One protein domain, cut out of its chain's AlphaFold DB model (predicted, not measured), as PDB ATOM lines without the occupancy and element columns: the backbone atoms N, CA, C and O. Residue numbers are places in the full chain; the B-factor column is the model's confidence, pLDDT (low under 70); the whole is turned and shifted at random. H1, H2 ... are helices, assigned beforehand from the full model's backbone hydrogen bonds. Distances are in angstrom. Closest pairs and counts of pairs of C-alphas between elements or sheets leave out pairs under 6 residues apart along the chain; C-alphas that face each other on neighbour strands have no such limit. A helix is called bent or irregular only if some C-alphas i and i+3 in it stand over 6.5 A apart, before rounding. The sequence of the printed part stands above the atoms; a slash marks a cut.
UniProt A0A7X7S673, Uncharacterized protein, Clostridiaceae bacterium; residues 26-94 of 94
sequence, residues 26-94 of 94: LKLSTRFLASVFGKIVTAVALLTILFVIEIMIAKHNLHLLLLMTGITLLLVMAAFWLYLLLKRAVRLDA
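This is residues 26 to 94 of the 94 residues of an uncharacterized protein of Clostridiaceae bacterium (UniProt A0A7X7S673). Two long helices, H2 and H3, make an open V, a helical hairpin whose arms meet near the tight turn at residues 59 to 61 and spread apart from there. The short helix H1 makes a corner with the far end of H2, and residues 73 to 94, most of them in H3, stick out free as the longer arm. The printed part has 69 residues with three named helices, in the order H1, H2, H3, and no named strand; the class is all helix. It is only just loose, close to extended, with a radius of gyration of the C-alphas of 16.2 A, and its outline is flat, spanning 50 by 30 by 15 A.

The longest helix is H3, residues 62 to 92. It touches H2, residues 36 to 58, and the closest C-alphas, those of Ala 58 and Leu 65, are 5.3 A apart. H2 touches H3 with residues 51 to 58 alone, and H3 touches H2 with residues 64 to 69 alone. The two helices run opposite ways at a shallow tilt of 30 degrees, a helical hairpin, with their centres 14.6 A apart. Residues 43 to 49 of H2 stand free, as do residues 73 to 94, of which 73 to 92 belong to H3. H1, residues 26 to 34, and H2 touch only at the corner by their link, with residues 38 to 42 of H2 alone. The closest C-alphas there are those of Phe 32 and Gly 38, 5.0 A apart, and the lines of H1 and H2 are about perpendicular at 83 degrees. H1 and H3 are apart. In H1, H2 and H3 every backbone O i to N i+4 pair is within hydrogen-bond range.

H3 has 31 residues and runs 45.0 A from C-alpha 62 at (153.072, 34.163, 152.126) to C-alpha 92 at (133.242, 13.331, 117.509). H2 has 23 residues and measures 32.8 A from its first to its last C-alpha, ending with C-alpha 58 at (157.106, 28.605, 151.257). H1 has 9 residues, measures 11.7 A and begins with C-alpha 26 at (141.967, -4.173, 141.972). No helix is bent.

The two C-alphas farthest apart, those of His 60 and Ala 94, are 50.9 A from each other. The C-alphas of Leu 26 and Ala 94, the first and last printed residues, are 28.0 A apart, and Ala 94 is the chain's last residue. The printed part has no cut. The link from H1 to H2, one residue, and the link from H2 to H3, three residues, are both tight. The mean pLDDT of the printed part is 72.5, and it is under 70 at residues 26 to 38, 58, 60 and 89 to 94.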
ATOM      1  N   LEU A  26     141.891  -5.222 143.001       52.31
ATOM      2  CA  LEU A  26     141.967  -4.173 141.972       52.31
ATOM      3  C   LEU A  26     140.592  -3.771 141.433       52.31
ATOM      4  O   LEU A  26     140.433  -2.671 140.907       52.31
ATOM      5  N   LYS A  27     139.582  -4.642 141.553       51.44
ATOM      6  CA  LYS A  27     138.201  -4.324 141.156       51.44
ATOM      7  C   LYS A  27     137.531  -3.354 142.119       51.44
ATOM      8  O   LYS A  27     136.707  -2.562 141.678       51.44
ATOM      9  N   LEU A  28     137.859  -3.393 143.410       50.94
ATOM     10  CA  LEU A  28     137.332  -2.435 144.384       50.94
ATOM     11  C   LEU A  28     137.969  -1.062 144.194       50.94
ATOM     12  O   LEU A  28     137.236  -0.083 144.080       50.94
ATOM     13  N   SER A  29     139.293  -0.987 144.046       53.44
ATOM     14  CA  SER A  29     139.975   0.284 143.778       53.44
ATOM     15  C   SER A  29     139.531   0.898 142.450       53.44
ATOM     16  O   SER A  29     139.181   2.072 142.425       53.44
ATOM     17  N   THR A  30     139.402   0.118 141.369       53.47
ATOM     18  CA  THR A  30     138.832   0.635 140.109       53.47
ATOM     19  C   THR A  30     137.359   1.008 140.221       53.47
ATOM     20  O   THR A  30     136.941   1.920 139.523       53.47
ATOM     21  N   ARG A  31     136.556   0.380 141.089       52.66
ATOM     22  CA  ARG A  31     135.139   0.745 141.280       52.66
ATOM     23  C   ARG A  31     134.967   1.989 142.155       52.66
ATOM     24  O   ARG A  31     134.083   2.795 141.872       52.66
ATOM     25  N   PHE A  32     135.840   2.192 143.141       51.47
ATOM     26  CA  PHE A  32     135.932   3.440 143.899       51.47
ATOM     27  C   PHE A  32     136.481   4.576 143.025       51.47
ATOM     28  O   PHE A  32     135.834   5.614 142.937       51.47
ATOM     29  N   LEU A  33     137.566   4.363 142.268       51.31
ATOM     30  CA  LEU A  33     138.076   5.331 141.283       51.31
ATOM     31  C   LEU A  33     137.128   5.546 140.088       51.31
ATOM     32  O   LEU A  33     137.207   6.579 139.429       51.31
ATOM     33  N   ALA A  34     136.241   4.602 139.763       53.22
ATOM     34  CA  ALA A  34     135.220   4.786 138.728       53.22
ATOM     35  C   ALA A  34     133.990   5.541 139.244       53.22
ATOM     36  O   ALA A  34     133.296   6.174 138.446       53.22
ATOM     37  N   SER A  35     133.728   5.501 140.554       57.16
ATOM     38  CA  SER A  35     132.653   6.267 141.178       57.16
ATOM     39  C   SER A  35     132.992   7.757 141.156       57.16
ATOM     40  O   SER A  35     134.102   8.159 141.503       57.16
ATOM     41  N   VAL A  36     132.023   8.592 140.765       61.19
ATOM     42  CA  VAL A  36     132.153  10.062 140.745       61.19
ATOM     43  C   VAL A  36     132.643  10.574 142.101       61.19
ATOM     44  O   VAL A  36     133.516  11.432 142.160       61.19
ATOM     45  N   PHE A  37     132.149   9.970 143.181       62.16
ATOM     46  CA  PHE A  37     132.538  10.309 144.541       62.16
ATOM     47  C   PHE A  37     134.004   9.975 144.840       62.16
ATOM     48  O   PHE A  37     134.720  10.807 145.385       62.16
ATOM     49  N   GLY A  38     134.494   8.803 144.422       61.88
ATOM     50  CA  GLY A  38     135.893   8.435 144.641       61.88
ATOM     51  C   GLY A  38     136.853   9.289 143.820       61.88
ATOM     52  O   GLY A  38     137.874   9.704 144.345       61.88
ATOM     53  N   LYS A  39     136.490   9.673 142.588       70.50
ATOM     54  CA  LYS A  39     137.284  10.639 141.803       70.50
ATOM     55  C   LYS A  39     137.405  11.988 142.497       70.50
ATOM     56  O   LYS A  39     138.491  12.556 142.508       70.50
ATOM     57  N   ILE A  40     136.309  12.485 143.073       73.25
ATOM     58  CA  ILE A  40     136.305  13.750 143.814       73.25
ATOM     59  C   ILE A  40     137.187  13.624 145.056       73.25
ATOM     60  O   ILE A  40     138.070  14.448 145.247       73.25
ATOM     61  N   VAL A  41     137.012  12.572 145.858       75.19
ATOM     62  CA  VAL A  41     137.807  12.362 147.077       75.19
ATOM     63  C   VAL A  41     139.296  12.221 146.756       75.19
ATOM     64  O   VAL A  41     140.118  12.854 147.409       75.19
ATOM     65  N   THR A  42     139.663  11.453 145.726       75.50
ATOM     66  CA  THR A  42     141.066  11.307 145.316       75.50
ATOM     67  C   THR A  42     141.636  12.616 144.775       75.50
ATOM     68  O   THR A  42     142.766  12.954 145.111       75.50
ATOM     69  N   ALA A  43     140.870  13.379 143.987       78.19
ATOM     70  CA  ALA A  43     141.303  14.683 143.485       78.19
ATOM     71  C   ALA A  43     141.505  15.695 144.622       78.19
ATOM     72  O   ALA A  43     142.513  16.396 144.641       78.19
ATOM     73  N   VAL A  44     140.583  15.733 145.588       78.25
ATOM     74  CA  VAL A  44     140.687  16.586 146.779       78.25
ATOM     75  C   VAL A  44     141.894  16.181 147.621       78.25
ATOM     76  O   VAL A  44     142.674  17.051 147.988       78.25
ATOM     77  N   ALA A  45     142.103  14.882 147.858       79.69
ATOM     78  CA  ALA A  45     143.260  14.382 148.598       79.69
ATOM     79  C   ALA A  45     144.589  14.781 147.927       79.69
ATOM     80  O   ALA A  45     145.506  15.267 148.591       79.69
ATOM     81  N   LEU A  46     144.675  14.642 146.600       84.38
ATOM     82  CA  LEU A  46     145.840  15.065 145.818       84.38
ATOM     83  C   LEU A  46     146.085  16.572 145.923       84.38
ATOM     84  O   LEU A  46     147.215  16.986 146.170       84.38
ATOM     85  N   LEU A  47     145.028  17.380 145.795       82.88
ATOM     86  CA  LEU A  47     145.099  18.833 145.954       82.88
ATOM     87  C   LEU A  47     145.571  19.229 147.354       82.88
ATOM     88  O   LEU A  47     146.436  20.088 147.477       82.88
ATOM     89  N   THR A  48     145.063  18.581 148.405       79.94
ATOM     90  CA  THR A  48     145.496  18.868 149.779       79.94
ATOM     91  C   THR A  48     146.964  18.532 150.010       79.94
ATOM     92  O   THR A  48     147.664  19.321 150.635       79.94
ATOM     93  N   ILE A  49     147.461  17.410 149.479       82.19
ATOM     94  CA  ILE A  49     148.881  17.046 149.600       82.19
ATOM     95  C   ILE A  49     149.749  18.074 148.870       82.19
ATOM     96  O   ILE A  49     150.748  18.535 149.418       82.19
ATOM     97  N   LEU A  50     149.344  18.470 147.661       81.81
ATOM     98  CA  LEU A  50     150.053  19.478 146.878       81.81
ATOM     99  C   LEU A  50     150.112  20.823 147.617       81.81
ATOM    100  O   LEU A  50     151.170  21.441 147.695       81.81
ATOM    101  N   PHE A  51     149.004  21.220 148.243       79.50
ATOM    102  CA  PHE A  51     148.920  22.444 149.034       79.50
ATOM    103  C   PHE A  51     149.827  22.405 150.272       79.50
ATOM    104  O   PHE A  51     150.521  23.372 150.569       79.50
ATOM    105  N   VAL A  52     149.892  21.266 150.973       78.69
ATOM    106  CA  VAL A  52     150.808  21.083 152.114       78.69
ATOM    107  C   VAL A  52     152.272  21.192 151.677       78.69
ATOM    108  O   VAL A  52     153.076  21.798 152.386       78.69
ATOM    109  N   ILE A  53     152.622  20.661 150.504       79.19
ATOM    110  CA  ILE A  53     153.975  20.776 149.939       79.19
ATOM    111  C   ILE A  53     154.303  22.238 149.610       79.19
ATOM    112  O   ILE A  53     155.381  22.711 149.972       79.19
ATOM    113  N   GLU A  54     153.378  22.976 148.986       77.06
ATOM    114  CA  GLU A  54     153.546  24.413 148.724       77.06
ATOM    115  C   GLU A  54     153.775  25.202 150.024       77.06
ATOM    116  O   GLU A  54     154.691  26.026 150.088       77.06
ATOM    117  N   ILE A  55     153.019  24.900 151.089       74.19
ATOM    118  CA  ILE A  55     153.201  25.501 152.423       74.19
ATOM    119  C   ILE A  55     154.581  25.174 153.001       74.19
ATOM    120  O   ILE A  55     155.275  26.074 153.483       74.19
ATOM    121  N   MET A  56     155.014  23.912 152.934       74.19
ATOM    122  CA  MET A  56     156.328  23.500 153.439       74.19
ATOM    123  C   MET A  56     157.485  24.187 152.703       74.19
ATOM    124  O   MET A  56     158.469  24.563 153.341       74.19
ATOM    125  N   ILE A  57     157.371  24.372 151.384       71.81
ATOM    126  CA  ILE A  57     158.380  25.061 150.564       71.81
ATOM    127  C   ILE A  57     158.394  26.558 150.875       71.81
ATOM    128  O   ILE A  57     159.463  27.151 151.027       71.81
ATOM    129  N   ALA A  58     157.218  27.176 150.996       69.62
ATOM    130  CA  ALA A  58     157.106  28.605 151.257       69.62
ATOM    131  C   ALA A  58     157.561  28.992 152.674       69.62
ATOM    132  O   ALA A  58     157.978  30.137 152.873       69.62
ATOM    133  N   LYS A  59     157.523  28.052 153.634       71.12
ATOM    134  CA  LYS A  59     157.811  28.229 155.071       71.12
ATOM    135  C   LYS A  59     157.026  29.386 155.702       71.12
ATOM    136  O   LYS A  59     156.026  29.155 156.365       71.12
ATOM    137  N   HIS A  60     157.494  30.619 155.499       67.44
ATOM    138  CA  HIS A  60     156.927  31.860 156.036       67.44
ATOM    139  C   HIS A  60     156.651  32.943 154.979       67.44
ATOM    140  O   HIS A  60     156.049  33.967 155.296       67.44
ATOM    141  N   ASN A  61     157.051  32.736 153.721       75.25
ATOM    142  CA  ASN A  61     156.835  33.709 152.656       75.25
ATOM    143  C   ASN A  61     155.459  33.516 152.024       75.25
ATOM    144  O   ASN A  61     155.316  32.852 150.998       75.25
ATOM    145  N   LEU A  62     154.453  34.159 152.624       72.62
ATOM    146  CA  LEU A  62     153.072  34.163 152.126       72.62
ATOM    147  C   LEU A  62     152.986  34.579 150.651       72.62
ATOM    148  O   LEU A  62     152.178  34.049 149.898       72.62
ATOM    149  N   HIS A  63     153.849  35.506 150.229       76.06
ATOM    150  CA  HIS A  63     153.885  35.992 148.855       76.06
ATOM    151  C   HIS A  63     154.392  34.932 147.864       76.06
ATOM    152  O   HIS A  63     153.909  34.860 146.735       76.06
ATOM    153  N   LEU A  64     155.345  34.091 148.285       76.69
ATOM    154  CA  LEU A  64     155.847  32.975 147.481       76.69
ATOM    155  C   LEU A  64     154.800  31.858 147.406       76.69
ATOM    156  O   LEU A  64     154.595  31.290 146.339       76.69
ATOM    157  N   LEU A  65     154.104  31.598 148.518       78.75
ATOM    158  CA  LEU A  65     152.986  30.659 148.561       78.75
ATOM    159  C   LEU A  65     151.883  31.073 147.583       78.75
ATOM    160  O   LEU A  65     151.525  30.299 146.707       78.75
ATOM    161  N   LEU A  66     151.404  32.317 147.684       78.44
ATOM    162  CA  LEU A  66     150.336  32.838 146.831       78.44
ATOM    163  C   LEU A  66     150.713  32.770 145.341       78.44
ATOM    164  O   LEU A  66     149.874  32.433 144.507       78.44
ATOM    165  N   LEU A  67     151.977  33.059 145.015       83.50
ATOM    166  CA  LEU A  67     152.491  32.972 143.652       83.50
ATOM    167  C   LEU A  67     152.482  31.527 143.135       83.50
ATOM    168  O   LEU A  67     151.988  31.283 142.037       83.50
ATOM    169  N   MET A  68     152.989  30.577 143.926       77.69
ATOM    170  CA  MET A  68     153.011  29.158 143.560       77.69
ATOM    171  C   MET A  68     151.594  28.618 143.388       77.69
ATOM    172  O   MET A  68     151.274  28.104 142.321       77.69
ATOM    173  N   THR A  69     150.712  28.853 144.361       81.69
ATOM    174  CA  THR A  69     149.313  28.422 144.287       81.69
ATOM    175  C   THR A  69     148.602  29.026 143.072       81.69
ATOM    176  O   THR A  69     147.839  28.336 142.395       81.69
ATOM    177  N   GLY A  70     148.871  30.295 142.742       82.69
ATOM    178  CA  GLY A  70     148.330  30.950 141.550       82.69
ATOM    179  C   GLY A  70     148.782  30.293 140.242       82.69
ATOM    180  O   GLY A  70     147.953  30.033 139.368       82.69
ATOM    181  N   ILE A  71     150.074  29.968 140.120       86.19
ATOM    182  CA  ILE A  71     150.629  29.254 138.957       86.19
ATOM    183  C   ILE A  71     150.013  27.857 138.848       86.19
ATOM    184  O   ILE A  71     149.570  27.462 137.768       86.19
ATOM    185  N   THR A  72     149.931  27.129 139.961       81.75
ATOM    186  CA  THR A  72     149.342  25.788 140.021       81.75
ATOM    187  C   THR A  72     147.874  25.814 139.595       81.75
ATOM    188  O   THR A  72     147.451  24.991 138.782       81.75
ATOM    189  N   LEU A  73     147.099  26.800 140.061       83.19
ATOM    190  CA  LEU A  73     145.700  26.985 139.671       83.19
ATOM    191  C   LEU A  73     145.560  27.250 138.166       83.19
ATOM    192  O   LEU A  73     144.703  26.652 137.514       83.19
ATOM    193  N   LEU A  74     146.426  28.099 137.604       88.06
ATOM    194  CA  LEU A  74     146.469  28.374 136.166       88.06
ATOM    195  C   LEU A  74     146.752  27.101 135.360       88.06
ATOM    196  O   LEU A  74     146.089  26.835 134.356       88.06
ATOM    197  N   LEU A  75     147.695  26.284 135.835       85.50
ATOM    198  CA  LEU A  75     148.067  25.019 135.210       85.50
ATOM    199  C   LEU A  75     146.906  24.016 135.230       85.50
ATOM    200  O   LEU A  75     146.617  23.375 134.219       85.50
ATOM    201  N   VAL A  76     146.199  23.921 136.360       83.06
ATOM    202  CA  VAL A  76     144.996  23.089 136.502       83.06
ATOM    203  C   VAL A  76     143.893  23.572 135.564       83.06
ATOM    204  O   VAL A  76     143.248  22.751 134.914       83.06
ATOM    205  N   MET A  77     143.694  24.887 135.436       82.38
ATOM    206  CA  MET A  77     142.715  25.450 134.504       82.38
ATOM    207  C   MET A  77     143.053  25.101 133.052       82.38
ATOM    208  O   MET A  77     142.177  24.665 132.305       82.38
ATOM    209  N   ALA A  78     144.322  25.235 132.659       84.75
ATOM    210  CA  ALA A  78     144.787  24.870 131.324       84.75
ATOM    211  C   ALA A  78     144.603  23.367 131.051       84.75
ATOM    212  O   ALA A  78     144.052  22.985 130.018       84.75
ATOM    213  N   ALA A  79     144.985  22.510 132.002       82.50
ATOM    214  CA  ALA A  79     144.783  21.067 131.916       82.50
ATOM    215  C   ALA A  79     143.292  20.695 131.836       82.50
ATOM    216  O   ALA A  79     142.919  19.793 131.087       82.50
ATOM    217  N   PHE A  80     142.425  21.407 132.560       83.12
ATOM    218  CA  PHE A  80     140.977  21.223 132.507       83.12
ATOM    219  C   PHE A  80     140.401  21.587 131.135       83.12
ATOM    220  O   PHE A  80     139.595  20.837 130.583       83.12
ATOM    221  N   TRP A  81     140.853  22.696 130.550       85.12
ATOM    222  CA  TRP A  81     140.498  23.070 129.183       85.12
ATOM    223  C   TRP A  81     140.945  22.013 128.175       85.12
ATOM    224  O   TRP A  81     140.135  21.570 127.359       85.12
ATOM    225  N   LEU A  82     142.193  21.546 128.281       84.50
ATOM    226  CA  LEU A  82     142.711  20.454 127.455       84.50
ATOM    227  C   LEU A  82     141.867  19.186 127.606       84.50
ATOM    228  O   LEU A  82     141.517  18.557 126.612       84.50
ATOM    229  N   TYR A  83     141.492  18.833 128.835       79.94
ATOM    230  CA  TYR A  83     140.638  17.684 129.116       79.94
ATOM    231  C   TYR A  83     139.257  17.815 128.458       79.94
ATOM    232  O   TYR A  83     138.762  16.850 127.871       79.94
ATOM    233  N   LEU A  84     138.629  18.995 128.516       79.44
ATOM    234  CA  LEU A  84     137.348  19.247 127.851       79.44
ATOM    235  C   LEU A  84     137.464  19.162 126.327       79.44
ATOM    236  O   LEU A  84     136.604  18.551 125.689       79.44
ATOM    237  N   LEU A  85     138.529  19.730 125.757       82.31
ATOM    238  CA  LEU A  85     138.847  19.648 124.332       82.31
ATOM    239  C   LEU A  85     139.030  18.195 123.888       82.31
ATOM    240  O   LEU A  85     138.373  17.760 122.945       82.31
ATOM    241  N   LEU A  86     139.835  17.417 124.615       80.75
ATOM    242  CA  LEU A  86     140.080  16.007 124.309       80.75
ATOM    243  C   LEU A  86     138.794  15.181 124.416       80.75
ATOM    244  O   LEU A  86     138.479  14.382 123.543       80.75
ATOM    245  N   LYS A  87     137.997  15.412 125.465       74.00
ATOM    246  CA  LYS A  87     136.709  14.735 125.657       74.00
ATOM    247  C   LYS A  87     135.696  15.085 124.565       74.00
ATOM    248  O   LYS A  87     134.818  14.272 124.275       74.00
ATOM    249  N   ARG A  88     135.773  16.291 123.996       70.06
ATOM    250  CA  ARG A  88     134.944  16.705 122.859       70.06
ATOM    251  C   ARG A  88     135.417  16.050 121.562       70.06
ATOM    252  O   ARG A  88     134.572  15.528 120.850       70.06
ATOM    253  N   ALA A  89     136.723  16.028 121.301       69.75
ATOM    254  CA  ALA A  89     137.303  15.366 120.132       69.75
ATOM    255  C   ALA A  89     136.968  13.864 120.112       69.75
ATOM    256  O   ALA A  89     136.379  13.372 119.162       69.75
ATOM    257  N   VAL A  90     137.171  13.171 121.236       66.62
ATOM    258  CA  VAL A  90     136.866  11.734 121.368       66.62
ATOM    259  C   VAL A  90     135.368  11.415 121.205       66.62
ATOM    260  O   VAL A  90     135.024  10.295 120.852       66.62
ATOM    261  N   ARG A  91     134.459  12.372 121.450       57.28
ATOM    262  CA  ARG A  91     133.017  12.199 121.172       57.28
ATOM    263  C   ARG A  91     132.624  12.444 119.718       57.28
ATOM    264  O   ARG A  91     131.513  12.084 119.358       57.28
ATOM    265  N   LEU A  92     133.465  13.115 118.939       53.84
ATOM    266  CA  LEU A  92     133.242  13.331 117.509       53.84
ATOM    267  C   LEU A  92     133.769  12.153 116.676       53.84
ATOM    268  O   LEU A  92     133.249  11.918 115.593       53.84
ATOM    269  N   ASP A  93     134.739  11.402 117.206       48.97
ATOM    270  CA  ASP A  93     135.342  10.227 116.558       48.97
ATOM    271  C   ASP A  93     134.673   8.877 116.916       48.97
ATOM    272  O   ASP A  93     135.127   7.830 116.449       48.97
ATOM    273  N   ALA A  94     133.627   8.868 117.755       47.03
ATOM    274  CA  ALA A  94     132.911   7.666 118.212       47.03
ATOM    275  C   ALA A  94     131.458   7.645 117.727       47.03
ATOM    276  O   ALA A  94     130.989   6.543 117.360       47.03
TER     277      ALA A  94